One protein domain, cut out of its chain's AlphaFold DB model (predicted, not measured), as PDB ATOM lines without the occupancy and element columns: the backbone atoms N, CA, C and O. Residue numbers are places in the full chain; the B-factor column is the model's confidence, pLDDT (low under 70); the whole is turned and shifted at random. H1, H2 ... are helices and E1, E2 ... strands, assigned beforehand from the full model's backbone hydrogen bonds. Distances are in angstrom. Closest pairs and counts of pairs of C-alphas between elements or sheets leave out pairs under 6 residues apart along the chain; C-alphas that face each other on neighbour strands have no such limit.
ATOM      1  N   HIS A   8      27.015  30.146  -5.982       98.38
ATOM      2  CA  HIS A   8      25.855  29.270  -5.887       98.38
ATOM      3  C   HIS A   8      26.244  27.887  -5.357       98.38
ATOM      4  O   HIS A   8      27.407  27.494  -5.421       98.38
ATOM      5  N   PHE A   9      25.275  27.129  -4.840       98.56
ATOM      6  CA  PHE A   9      25.526  25.778  -4.351       98.56
ATOM      7  C   PHE A   9      26.061  24.877  -5.466       98.56
ATOM      8  O   PHE A   9      25.378  24.594  -6.456       98.56
ATOM      9  N   HIS A  10      27.272  24.382  -5.252       98.31
ATOM     10  CA  HIS A  10      27.981  23.476  -6.133       98.31
ATOM     11  C   HIS A  10      28.735  22.423  -5.321       98.31
ATOM     12  O   HIS A  10      28.716  22.413  -4.090       98.31
ATOM     13  N   ARG A  11      29.355  21.477  -6.019       98.00
ATOM     14  CA  ARG A  11      30.180  20.424  -5.432       98.00
ATOM     15  C   ARG A  11      31.360  20.135  -6.345       98.00
ATOM     16  O   ARG A  11      31.187  20.106  -7.562       98.00
ATOM     17  N   LEU A  12      32.493  19.842  -5.719       97.06
ATOM     18  CA  LEU A  12      33.720  19.355  -6.346       97.06
ATOM     19  C   LEU A  12      34.029  17.930  -5.865       97.06
ATOM     20  O   LEU A  12      33.566  17.519  -4.793       97.06
ATOM     21  N   VAL A  13      34.818  17.171  -6.628       96.44
ATOM     22  CA  VAL A  13      35.361  15.867  -6.180       96.44
ATOM     23  C   VAL A  13      36.683  15.999  -5.415       96.44
ATOM     24  O   VAL A  13      37.131  15.030  -4.808       96.44
ATOM     25  N   SER A  14      37.263  17.198  -5.419       96.69
ATOM     26  CA  SER A  14      38.537  17.550  -4.790       96.69
ATOM     27  C   SER A  14      38.318  18.506  -3.616       96.69
ATOM     28  O   SER A  14      37.268  19.146  -3.517       96.69
ATOM     29  N   ASP A  15      39.300  18.594  -2.718       97.75
ATOM     30  CA  ASP A  15      39.271  19.579  -1.635       97.75
ATOM     31  C   ASP A  15      39.514  20.981  -2.209       97.75
ATOM     32  O   ASP A  15      40.382  21.162  -3.065       97.75
ATOM     33  N   GLU A  16      38.793  21.980  -1.697       98.44
ATOM     34  CA  GLU A  16      39.013  23.388  -2.032       98.44
ATOM     35  C   GLU A  16      39.351  24.198  -0.778       98.44
ATOM     36  O   GLU A  16      38.609  24.221   0.206       98.44
ATOM     37  N   MET A  17      40.489  24.879  -0.824       98.56
ATOM     38  CA  MET A  17      40.995  25.748   0.231       98.56
ATOM     39  C   MET A  17      40.747  27.206  -0.129       98.56
ATOM     40  O   MET A  17      41.140  27.658  -1.199       98.56
ATOM     41  N   TRP A  18      40.152  27.943   0.797       98.56
ATOM     42  CA  TRP A  18      39.800  29.350   0.669       98.56
ATOM     43  C   TRP A  18      40.698  30.189   1.575       98.56
ATOM     44  O   TRP A  18      40.864  29.846   2.745       98.56
ATOM     45  N   PHE A  19      41.227  31.300   1.064       98.69
ATOM     46  CA  PHE A  19      42.091  32.233   1.795       98.69
ATOM     47  C   PHE A  19      41.541  33.648   1.681       98.69
ATOM     48  O   PHE A  19      41.355  34.148   0.573       98.69
ATOM     49  N   TYR A  20      41.279  34.292   2.815       98.69
ATOM     50  CA  TYR A  20      40.801  35.670   2.851       98.69
ATOM     51  C   TYR A  20      41.908  36.668   2.497       98.69
ATOM     52  O   TYR A  20      43.003  36.576   3.045       98.69
ATOM     53  N   HIS A  21      41.584  37.666   1.665       98.38
ATOM     54  CA  HIS A  21      42.508  38.752   1.313       98.38
ATOM     55  C   HIS A  21      42.000  40.134   1.707       98.38
ATOM     56  O   HIS A  21      42.725  40.893   2.347       98.38
ATOM     57  N   ALA A  22      40.778  40.498   1.310       98.19
ATOM     58  CA  ALA A  22      40.272  41.857   1.505       98.19
ATOM     59  C   ALA A  22      38.740  41.945   1.446       98.19
ATOM     60  O   ALA A  22      38.067  41.050   0.933       98.19
ATOM     61  N   GLY A  23      38.202  43.079   1.898       97.31
ATOM     62  CA  GLY A  23      36.781  43.408   1.828       97.31
ATOM     63  C   GLY A  23      36.022  43.096   3.116       97.31
ATOM     64  O   GLY A  23      36.477  43.400   4.214       97.31
ATOM     65  N   HIS A  24      34.817  42.561   2.960       98.06
ATOM     66  CA  HIS A  24      33.909  42.220   4.049       98.06
ATOM     67  C   HIS A  24      33.989  40.724   4.369       98.06
ATOM     68  O   HIS A  24      34.452  39.945   3.531       98.06
ATOM     69  N   PRO A  25      33.505  40.289   5.544       98.25
ATOM     70  CA  PRO A  25      33.456  38.872   5.872       98.25
ATOM     71  C   PRO A  25      32.698  38.055   4.817       98.25
ATOM     72  O   PRO A  25      31.556  38.369   4.469       98.25
ATOM     73  N   LEU A  26      33.336  36.993   4.330       98.38
ATOM     74  CA  LEU A  26      32.745  36.020   3.411       98.38
ATOM     75  C   LEU A  26      32.243  34.824   4.213       98.38
ATOM     76  O   LEU A  26      32.992  34.267   5.007       98.38
ATOM     77  N   THR A  27      31.004  34.390   4.004       98.69
ATOM     78  CA  THR A  27      30.484  33.176   4.650       98.69
ATOM     79  C   THR A  27      30.456  32.028   3.654       98.69
ATOM     80  O   THR A  27      29.759  32.107   2.646       98.69
ATOM     81  N   VAL A  28      31.174  30.947   3.953       98.75
ATOM     82  CA  VAL A  28      31.059  29.660   3.259       98.75
ATOM     83  C   VAL A  28      29.936  28.855   3.908       98.75
ATOM     84  O   VAL A  28      29.902  28.652   5.125       98.75
ATOM     85  N   HIS A  29      28.998  28.401   3.089       98.75
ATOM     86  CA  HIS A  29      27.814  27.643   3.469       98.75
ATOM     87  C   HIS A  29      27.976  26.206   2.997       98.75
ATOM     88  O   HIS A  29      28.042  25.987   1.796       98.75
ATOM     89  N   SER A  30      28.015  25.239   3.911       98.62
ATOM     90  CA  SER A  30      28.227  23.823   3.586       98.62
ATOM     91  C   SER A  30      27.047  22.966   4.035       98.62
ATOM     92  O   SER A  30      26.676  22.995   5.209       98.62
ATOM     93  N   LEU A  31      26.486  22.186   3.114       98.31
ATOM     94  CA  LEU A  31      25.545  21.100   3.389       98.31
ATOM     95  C   LEU A  31      26.353  19.798   3.492       98.31
ATOM     96  O   LEU A  31      26.916  19.320   2.501       98.31
ATOM     97  N   LEU A  32      26.469  19.270   4.709       95.94
ATOM     98  CA  LEU A  32      27.314  18.124   5.033       95.94
ATOM     99  C   LEU A  32      26.599  16.794   4.747       95.94
ATOM    100  O   LEU A  32      25.378  16.721   4.603       95.94
ATOM    101  N   ARG A  33      27.379  15.708   4.652       89.94
ATOM    102  CA  ARG A  33      26.865  14.369   4.295       89.94
ATOM    103  C   ARG A  33      25.906  13.781   5.331       89.94
ATOM    104  O   ARG A  33      25.091  12.943   4.967       89.94
ATOM    105  N   ASP A  34      26.013  14.206   6.583       93.50
ATOM    106  CA  ASP A  34      25.110  13.820   7.672       93.50
ATOM    107  C   ASP A  34      23.787  14.611   7.666       93.50
ATOM    108  O   ASP A  34      22.948  14.408   8.538       93.50
ATOM    109  N   GLY A  35      23.589  15.504   6.687       93.19
ATOM    110  CA  GLY A  35      22.421  16.378   6.581       93.19
ATOM    111  C   GLY A  35      22.561  17.687   7.358       93.19
ATOM    112  O   GLY A  35      21.734  18.584   7.200       93.19
ATOM    113  N   SER A  36      23.611  17.848   8.164       96.06
ATOM    114  CA  SER A  36      23.827  19.081   8.913       96.06
ATOM    115  C   SER A  36      24.295  20.224   8.010       96.06
ATOM    116  O   SER A  36      24.862  20.038   6.931       96.06
ATOM    117  N   TYR A  37      24.044  21.444   8.473       98.12
ATOM    118  CA  TYR A  37      24.446  22.667   7.798       98.12
ATOM    119  C   TYR A  37      25.482  23.410   8.630       98.12
ATOM    120  O   TYR A  37      25.274  23.671   9.816       98.12
ATOM    121  N   LYS A  38      26.589  23.790   7.991       98.12
ATOM    122  CA  LYS A  38      27.681  24.532   8.617       98.12
ATOM    123  C   LYS A  38      27.908  25.863   7.912       98.12
ATOM    124  O   LYS A  38      27.960  25.934   6.683       98.12
ATOM    125  N   LYS A  39      28.090  26.915   8.712       98.31
ATOM    126  CA  LYS A  39      28.605  28.214   8.268       98.31
ATOM    127  C   LYS A  39      30.054  28.354   8.711       98.31
ATOM    128  O   LYS A  39      30.397  27.991   9.836       98.31
ATOM    129  N   THR A  40      30.906  28.886   7.849       98.56
ATOM    130  CA  THR A  40      32.270  29.273   8.214       98.56
ATOM    131  C   THR A  40      32.567  30.644   7.637       98.56
ATOM    132  O   THR A  40      32.479  30.839   6.430       98.56
ATOM    133  N   THR A  41      32.878  31.596   8.512       98.69
ATOM    134  CA  THR A  41      33.109  32.989   8.127       98.69
ATOM    135  C   THR A  41      34.600  33.252   7.975       98.69
ATOM    136  O   THR A  41      35.377  32.951   8.881       98.69
ATOM    137  N   LEU A  42      34.987  33.833   6.841       98.69
ATOM    138  CA  LEU A  42      36.348  34.221   6.505       98.69
ATOM    139  C   LEU A  42      36.528  35.738   6.601       98.69
ATOM    140  O   LEU A  42      35.848  36.480   5.890       98.69
ATOM    141  N   SER A  43      37.424  36.195   7.482       98.50
ATOM    142  CA  SER A  43      37.823  37.606   7.634       98.50
ATOM    143  C   SER A  43      39.028  37.743   8.577       98.50
ATOM    144  O   SER A  43      39.441  36.757   9.185       98.50
ATOM    145  N   LEU A  44      39.509  38.972   8.794       98.19
ATOM    146  CA  LEU A  44      40.548  39.277   9.789       98.19
ATOM    147  C   LEU A  44      40.051  39.304  11.250       98.19
ATOM    148  O   LEU A  44      40.876  39.309  12.161       98.19
ATOM    149  N   ASP A  45      38.736  39.294  11.499       97.88
ATOM    150  CA  ASP A  45      38.150  39.379  12.847       97.88
ATOM    151  C   ASP A  45      38.192  38.022  13.591       97.88
ATOM    152  O   ASP A  45      37.156  37.434  13.912       97.88
ATOM    153  N   ILE A  46      39.389  37.502  13.868       96.94
ATOM    154  CA  ILE A  46      39.589  36.184  14.506       96.94
ATOM    155  C   ILE A  46      38.933  36.116  15.894       96.94
ATOM    156  O   ILE A  46      38.360  35.092  16.256       96.94
ATOM    157  N   GLU A  47      38.911  37.232  16.629       97.62
ATOM    158  CA  GLU A  47      38.257  37.344  17.943       97.62
ATOM    159  C   GLU A  47      36.740  37.077  17.895       97.62
ATOM    160  O   GLU A  47      36.132  36.730  18.904       97.62
ATOM    161  N   LYS A  48      36.108  37.189  16.716       97.06
ATOM    162  CA  LYS A  48      34.693  36.828  16.500       97.06
ATOM    163  C   LYS A  48      34.505  35.356  16.113       97.06
ATOM    164  O   LYS A  48      33.410  34.959  15.721       97.06
ATOM    165  N   GLY A  49      35.565  34.549  16.173       97.44
ATOM    166  CA  GLY A  49      35.573  33.166  15.696       97.44
ATOM    167  C   GLY A  49      35.607  33.048  14.170       97.44
ATOM    168  O   GLY A  49      35.253  32.001  13.631       97.44
ATOM    169  N   HIS A  50      35.987  34.112  13.456       98.38
ATOM    170  CA  HIS A  50      36.206  34.045  12.014       98.38
ATOM    171  C   HIS A  50      37.565  33.403  11.716       98.38
ATOM    172  O   HIS A  50      38.461  33.363  12.560       98.38
ATOM    173  N   HIS A  51      37.735  32.916  10.494       98.62
ATOM    174  CA  HIS A  51      38.960  32.250  10.069       98.62
ATOM    175  C   HIS A  51      39.662  33.045   8.965       98.62
ATOM    176  O   HIS A  51      39.024  33.684   8.135       98.62
ATOM    177  N   LEU A  52      40.991  32.968   8.908       98.56
ATOM    178  CA  LEU A  52      41.749  33.501   7.768       98.56
ATOM    179  C   LEU A  52      41.667  32.578   6.543       98.56
ATOM    180  O   LEU A  52      41.817  33.029   5.409       98.56
ATOM    181  N   HIS A  53      41.425  31.286   6.773       98.50
ATOM    182  CA  HIS A  53      41.311  30.269   5.739       98.50
ATOM    183  C   HIS A  53      40.288  29.192   6.115       98.50
ATOM    184  O   HIS A  53      39.973  29.003   7.291       98.50
ATOM    185  N   HIS A  54      39.782  28.461   5.124       98.56
ATOM    186  CA  HIS A  54      38.896  27.317   5.337       98.56
ATOM    187  C   HIS A  54      39.029  26.292   4.211       98.56
ATOM    188  O   HIS A  54      39.104  26.667   3.047       98.56
ATOM    189  N   THR A  55      39.006  25.005   4.556       98.50
ATOM    190  CA  THR A  55      38.977  23.913   3.577       98.50
ATOM    191  C   THR A  55      37.586  23.306   3.518       98.50
ATOM    192  O   THR A  55      37.110  22.739   4.508       98.50
ATOM    193  N   VAL A  56      36.968  23.365   2.344       98.25
ATOM    194  CA  VAL A  56      35.785  22.572   2.031       98.25
ATOM    195  C   VAL A  56      36.251  21.213   1.528       98.25
ATOM    196  O   VAL A  56      37.013  21.110   0.568       98.25
ATOM    197  N   ARG A  57      35.811  20.154   2.208       97.50
ATOM    198  CA  ARG A  57      36.178  18.781   1.859       97.50
ATOM    199  C   ARG A  57      35.476  18.348   0.578       97.50
ATOM    200  O   ARG A  57      34.297  18.671   0.395       97.50
ATOM    201  N   ALA A  58      36.163  17.546  -0.226       97.06
ATOM    202  CA  ALA A  58      35.630  16.874  -1.400       97.06
ATOM    203  C   ALA A  58      34.219  16.318  -1.159       97.06
ATOM    204  O   ALA A  58      33.883  15.866  -0.060       97.06
ATOM    205  N   VAL A  59      33.397  16.346  -2.205       96.31
ATOM    206  CA  VAL A  59      31.994  15.907  -2.255       96.31
ATOM    207  C   VAL A  59      31.001  16.663  -1.361       96.31
ATOM    208  O   VAL A  59      29.805  16.356  -1.407       96.31
ATOM    209  N   THR A  60      31.446  17.666  -0.603       98.06
ATOM    210  CA  THR A  60      30.561  18.582   0.132       98.06
ATOM    211  C   THR A  60      29.818  19.487  -0.851       98.06
ATOM    212  O   THR A  60      30.397  19.935  -1.837       98.06
ATOM    213  N   ILE A  61      28.535  19.756  -0.599       98.56
ATOM    214  CA  ILE A  61      27.780  20.761  -1.358       98.56
ATOM    215  C   ILE A  61      27.950  22.095  -0.644       98.56
ATOM    216  O   ILE A  61      27.625  22.198   0.540       98.56
ATOM    217  N   PHE A  62      28.446  23.111  -1.337       98.75
ATOM    218  CA  PHE A  62      28.744  24.395  -0.722       98.75
ATOM    219  C   PHE A  62      28.561  25.573  -1.677       98.75
ATOM    220  O   PHE A  62      28.493  25.412  -2.889       98.75
ATOM    221  N   GLY A  63      28.421  26.757  -1.097       98.50
ATOM    222  CA  GLY A  63      28.354  28.047  -1.780       98.50
ATOM    223  C   GLY A  63      28.808  29.144  -0.820       98.50
ATOM    224  O   GLY A  63      29.146  28.856   0.331       98.50
ATOM    225  N   SER A  64      28.807  30.404  -1.245       98.50
ATOM    226  CA  SER A  64      29.258  31.501  -0.381       98.50
ATOM    227  C   SER A  64      28.512  32.811  -0.599       98.50
ATOM    228  O   SER A  64      28.145  33.147  -1.725       98.50
ATOM    229  N   THR A  65      28.333  33.572   0.484       98.38
ATOM    230  CA  THR A  65      27.741  34.921   0.477       98.38
ATOM    231  C   THR A  65      28.678  35.958   1.081       98.38
ATOM    232  O   THR A  65      29.586  35.647   1.855       98.38
ATOM    233  N   VAL A  66      28.431  37.215   0.722       97.44
ATOM    234  CA  VAL A  66      28.938  38.413   1.394       97.44
ATOM    235  C   VAL A  66      27.725  39.306   1.630       97.44
ATOM    236  O   VAL A  66      26.943  39.528   0.713       97.44
ATOM    237  N   GLU A  67      27.546  39.794   2.857       92.75
ATOM    238  CA  GLU A  67      26.367  40.594   3.242       92.75
ATOM    239  C   GLU A  67      26.533  42.102   2.957       92.75
ATOM    240  O   GLU A  67      25.712  42.917   3.363       92.75
ATOM    241  N   ALA A  68      27.618  42.481   2.283       92.50
ATOM    242  CA  ALA A  68      28.000  43.861   2.000       92.50
ATOM    243  C   ALA A  68      28.607  43.973   0.588       92.50
ATOM    244  O   ALA A  68      28.299  43.172  -0.289       92.50
ATOM    245  N   VAL A  69      29.480  44.956   0.349       94.38
ATOM    246  CA  VAL A  69      29.906  45.327  -1.011       94.38
ATOM    247  C   VAL A  69      30.674  44.204  -1.717       94.38
ATOM    248  O   VAL A  69      30.305  43.781  -2.810       94.38
ATOM    249  N   TYR A  70      31.759  43.719  -1.111       97.62
ATOM    250  CA  TYR A  70      32.602  42.691  -1.720       97.62
ATOM    251  C   TYR A  70      33.464  41.954  -0.698       97.62
ATOM    252  O   TYR A  70      33.750  42.488   0.375       97.62
ATOM    253  N   ALA A  71      33.932  40.768  -1.087       98.12
ATOM    254  CA  ALA A  71      35.088  40.096  -0.504       98.12
ATOM    255  C   ALA A  71      35.997  39.540  -1.606       98.12
ATOM    256  O   ALA A  71      35.521  39.056  -2.645       98.12
ATOM    257  N   LEU A  72      37.302  39.606  -1.357       98.44
ATOM    258  CA  LEU A  72      38.356  39.037  -2.182       98.44
ATOM    259  C   LEU A  72      39.000  37.868  -1.438       98.44
ATOM    260  O   LEU A  72      39.402  38.000  -0.281       98.44
ATOM    261  N   VAL A  73      39.109  36.744  -2.135       98.56
ATOM    262  CA  VAL A  73      39.702  35.503  -1.639       98.56
ATOM    263  C   VAL A  73      40.531  34.847  -2.739       98.56
ATOM    264  O   VAL A  73      40.301  35.112  -3.920       98.56
ATOM    265  N   SER A  74      41.463  33.980  -2.360       98.44
ATOM    266  CA  SER A  74      42.014  32.962  -3.263       98.44
ATOM    267  C   SER A  74      41.395  31.612  -2.951       98.44
ATOM    268  O   SER A  74      41.208  31.283  -1.780       98.44
ATOM    269  N   CYS A  75      41.153  30.825  -3.996       97.75
ATOM    270  CA  CYS A  75      40.747  29.431  -3.884       97.75
ATOM    271  C   CYS A  75      41.822  28.532  -4.502       97.75
ATOM    272  O   CYS A  75      42.370  28.854  -5.557       97.75
ATOM    273  N   ILE A  76      42.134  27.419  -3.842       98.00
ATOM    274  CA  ILE A  76      43.073  26.402  -4.320       98.00
ATOM    275  C   ILE A  76      42.371  25.050  -4.263       98.00
ATOM    276  O   ILE A  76      41.961  24.623  -3.187       98.00
ATOM    277  N   VAL A  77      42.273  24.366  -5.402       97.38
ATOM    278  CA  VAL A  77      41.681  23.025  -5.500       97.38
ATOM    279  C   VAL A  77      42.796  21.988  -5.637       97.38
ATOM    280  O   VAL A  77      43.682  22.146  -6.480       97.38
ATOM    281  N   VAL A  78      42.776  20.951  -4.795       93.88
ATOM    282  CA  VAL A  78      43.759  19.852  -4.823       93.88
ATOM    283  C   VAL A  78      43.049  18.501  -4.650       93.88
ATOM    284  O   VAL A  78      42.388  18.304  -3.625       93.88
ATOM    285  N   PRO A  79      43.211  17.531  -5.578       93.38
ATOM    286  CA  PRO A  79      43.855  17.607  -6.903       93.38
ATOM    287  C   PRO A  79      43.293  18.709  -7.815       93.38
ATOM    288  O   PRO A  79      42.238  19.257  -7.518       93.38
ATOM    289  N   GLY A  80      44.019  19.050  -8.888       93.19
ATOM    290  CA  GLY A  80      43.692  20.185  -9.762       93.19
ATOM    291  C   GLY A  80      42.239  20.185 -10.253       93.19
ATOM    292  O   GLY A  80      41.647  19.130 -10.451       93.19
ATOM    293  N   PHE A  81      41.673  21.379 -10.424       92.12
ATOM    294  CA  PHE A  81      40.294  21.563 -10.871       92.12
ATOM    295  C   PHE A  81      40.096  21.108 -12.323       92.12
ATOM    296  O   PHE A  81      40.844  21.529 -13.206       92.12
ATOM    297  N   ASP A  82      39.029  20.345 -12.558       92.25
ATOM    298  CA  ASP A  82      38.497  20.037 -13.882       92.25
ATOM    299  C   ASP A  82      36.989  20.337 -13.922       92.25
ATOM    300  O   ASP A  82      36.271  20.147 -12.936       92.25
ATOM    301  N   LEU A  83      36.479  20.808 -15.063       89.88
ATOM    302  CA  LEU A  83      35.050  21.098 -15.220       89.88
ATOM    303  C   LEU A  83      34.177  19.840 -15.094       89.88
ATOM    304  O   LEU A  83      33.040  19.943 -14.640       89.88
ATOM    305  N   SER A  84      34.694  18.660 -15.445       93.25
ATOM    306  CA  SER A  84      33.987  17.384 -15.266       93.25
ATOM    307  C   SER A  84      33.775  17.009 -13.794       93.25
ATOM    308  O   SER A  84      32.850  16.258 -13.478       93.25
ATOM    309  N   ASP A  85      34.560  17.601 -12.892       92.25
ATOM    310  CA  ASP A  85      34.460  17.418 -11.444       92.25
ATOM    311  C   ASP A  85      33.535  18.434 -10.761       92.25
ATOM    312  O   ASP A  85      33.219  18.295  -9.572       92.25
ATOM    313  N   PHE A  86      33.085  19.451 -11.501       95.81
ATOM    314  CA  PHE A  86      32.220  20.519 -11.019       95.81
ATOM    315  C   PHE A  86      30.750  20.225 -11.306       95.81
ATOM    316  O   PHE A  86      30.346  19.888 -12.417       95.81
ATOM    317  N   ARG A  87      29.906  20.406 -10.289       97.00
ATOM    318  CA  ARG A  87      28.457  20.261 -10.436       97.00
ATOM    319  C   ARG A  87      27.702  21.356  -9.702       97.00
ATOM    320  O   ARG A  87      27.838  21.475  -8.486       97.00
ATOM    321  N   LEU A  88      26.814  22.043 -10.419       97.88
ATOM    322  CA  LEU A  88      25.775  22.906  -9.852       97.88
ATOM    323  C   LEU A  88      24.533  22.109  -9.433       97.88
ATOM    324  O   LEU A  88      24.290  20.995  -9.907       97.88
ATOM    325  N   PHE A  89      23.725  22.706  -8.555       98.00
ATOM    326  CA  PHE A  89      22.472  22.116  -8.090       98.00
ATOM    327  C   PHE A  89      21.286  23.058  -8.256       98.00
ATOM    328  O   PHE A  89      21.382  24.270  -8.045       98.00
ATOM    329  N   THR A  90      20.134  22.464  -8.555       98.44
ATOM    330  CA  THR A  90      18.857  23.180  -8.541       98.44
ATOM    331  C   THR A  90      18.246  23.227  -7.138       98.44
ATOM    332  O   THR A  90      18.458  22.334  -6.306       98.44
ATOM    333  N   LYS A  91      17.391  24.226  -6.878       98.50
ATOM    334  CA  LYS A  91      16.578  24.314  -5.652       98.50
ATOM    335  C   LYS A  91      15.754  23.046  -5.460       98.50
ATOM    336  O   LYS A  91      15.705  22.518  -4.355       98.50
ATOM    337  N   LYS A  92      15.143  22.524  -6.530       98.31
ATOM    338  CA  LYS A  92      14.320  21.305  -6.485       98.31
ATOM    339  C   LYS A  92      15.112  20.098  -5.975       98.31
ATOM    340  O   LYS A  92      14.611  19.351  -5.138       98.31
ATOM    341  N   GLU A  93      16.336  19.907  -6.462       97.81
ATOM    342  CA  GLU A  93      17.195  18.803  -6.025       97.81
ATOM    343  C   GLU A  93      17.613  18.939  -4.562       97.81
ATOM    344  O   GLU A  93      17.537  17.961  -3.814       97.81
ATOM    345  N   LEU A  94      18.045  20.133  -4.148       97.88
ATOM    346  CA  LEU A  94      18.527  20.348  -2.784       97.88
ATOM    347  C   LEU A  94      17.394  20.321  -1.763       97.88
ATOM    348  O   LEU A  94      17.543  19.671  -0.735       97.88
ATOM    349  N   LEU A  95      16.242  20.931  -2.053       97.94
ATOM    350  CA  LEU A  95      15.082  20.914  -1.154       97.94
ATOM    351  C   LEU A  95      14.523  19.504  -0.943       97.94
ATOM    352  O   LEU A  95      13.951  19.230   0.106       97.94
ATOM    353  N   LYS A  96      14.706  18.593  -1.907       96.69
ATOM    354  CA  LYS A  96      14.341  17.181  -1.731       96.69
ATOM    355  C   LYS A  96      15.235  16.472  -0.705       96.69
ATOM    356  O   LYS A  96      14.767  15.550  -0.046       96.69
TER     357      LYS A  96
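This is residues 8 to 96 of the 115 residues of the protein "Cupin superfamily" of Alkalibacterium subtropicum (UniProt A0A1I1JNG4). Two small antiparallel sheets face each other as a sandwich, E1 E6 E3 E4 against E5 E2 E7, their edges near each other at E4 and E5 and apart at E1 and E7. From E7, residues 79 to 90 cross that open side and pair briefly with E1, and the short helix H1 follows, beyond E1 and outside the sandwich. The printed part has 89 residues, with seven named strands and then one named helix, and is mostly strand. It is compact, with a radius of gyration of the C-alphas of 13.3 A and spans of 35 by 29 by 24 A.

E1, residues 8 to 11, is antiparallel to E6, residues 61 to 66, with N 10 and O 62 within hydrogen-bond range at 2.9 A. E6 neighbours E3, residues 26 to 31, with N 29 and O 63 at 2.8 A. E3 forms a hairpin with E4, residues 37 to 42, with N 28 and O 40 at 2.8 A. In the other sheet E2, residues 15 to 23, is the inner strand; N 18 is 2.8 A from O 54 of E5, residues 53 to 56, and N 17 is 2.8 A from O 76 of E7, residues 71 to 78. The strands of one sheet stand at 21 degrees to those of the other. The closest C-alphas of E4 and E5, Leu 42 and His 53, are 6.4 A apart. Residues 87 to 88 pair antiparallel with 10 to 11. H1, residues 91 to 96, is apart from E1, and every O i to N i+4 pair in it is within hydrogen-bond range.

E1 begins at C-alpha 8 (25.855, 29.270, -5.887). E2 is 24.2 A long, E7 22.4 A and E6 17.9 A; E3 and E4 are each 16.6 A. H1 ends at C-alpha 96 (14.341, 17.181, -1.731).

The C-alphas farthest apart, of Glu 47 and Ser 84, are 39.0 A apart. The printed part has no cut, and the link E7 to H1 is long. No printed residue is under 70 in pLDDT.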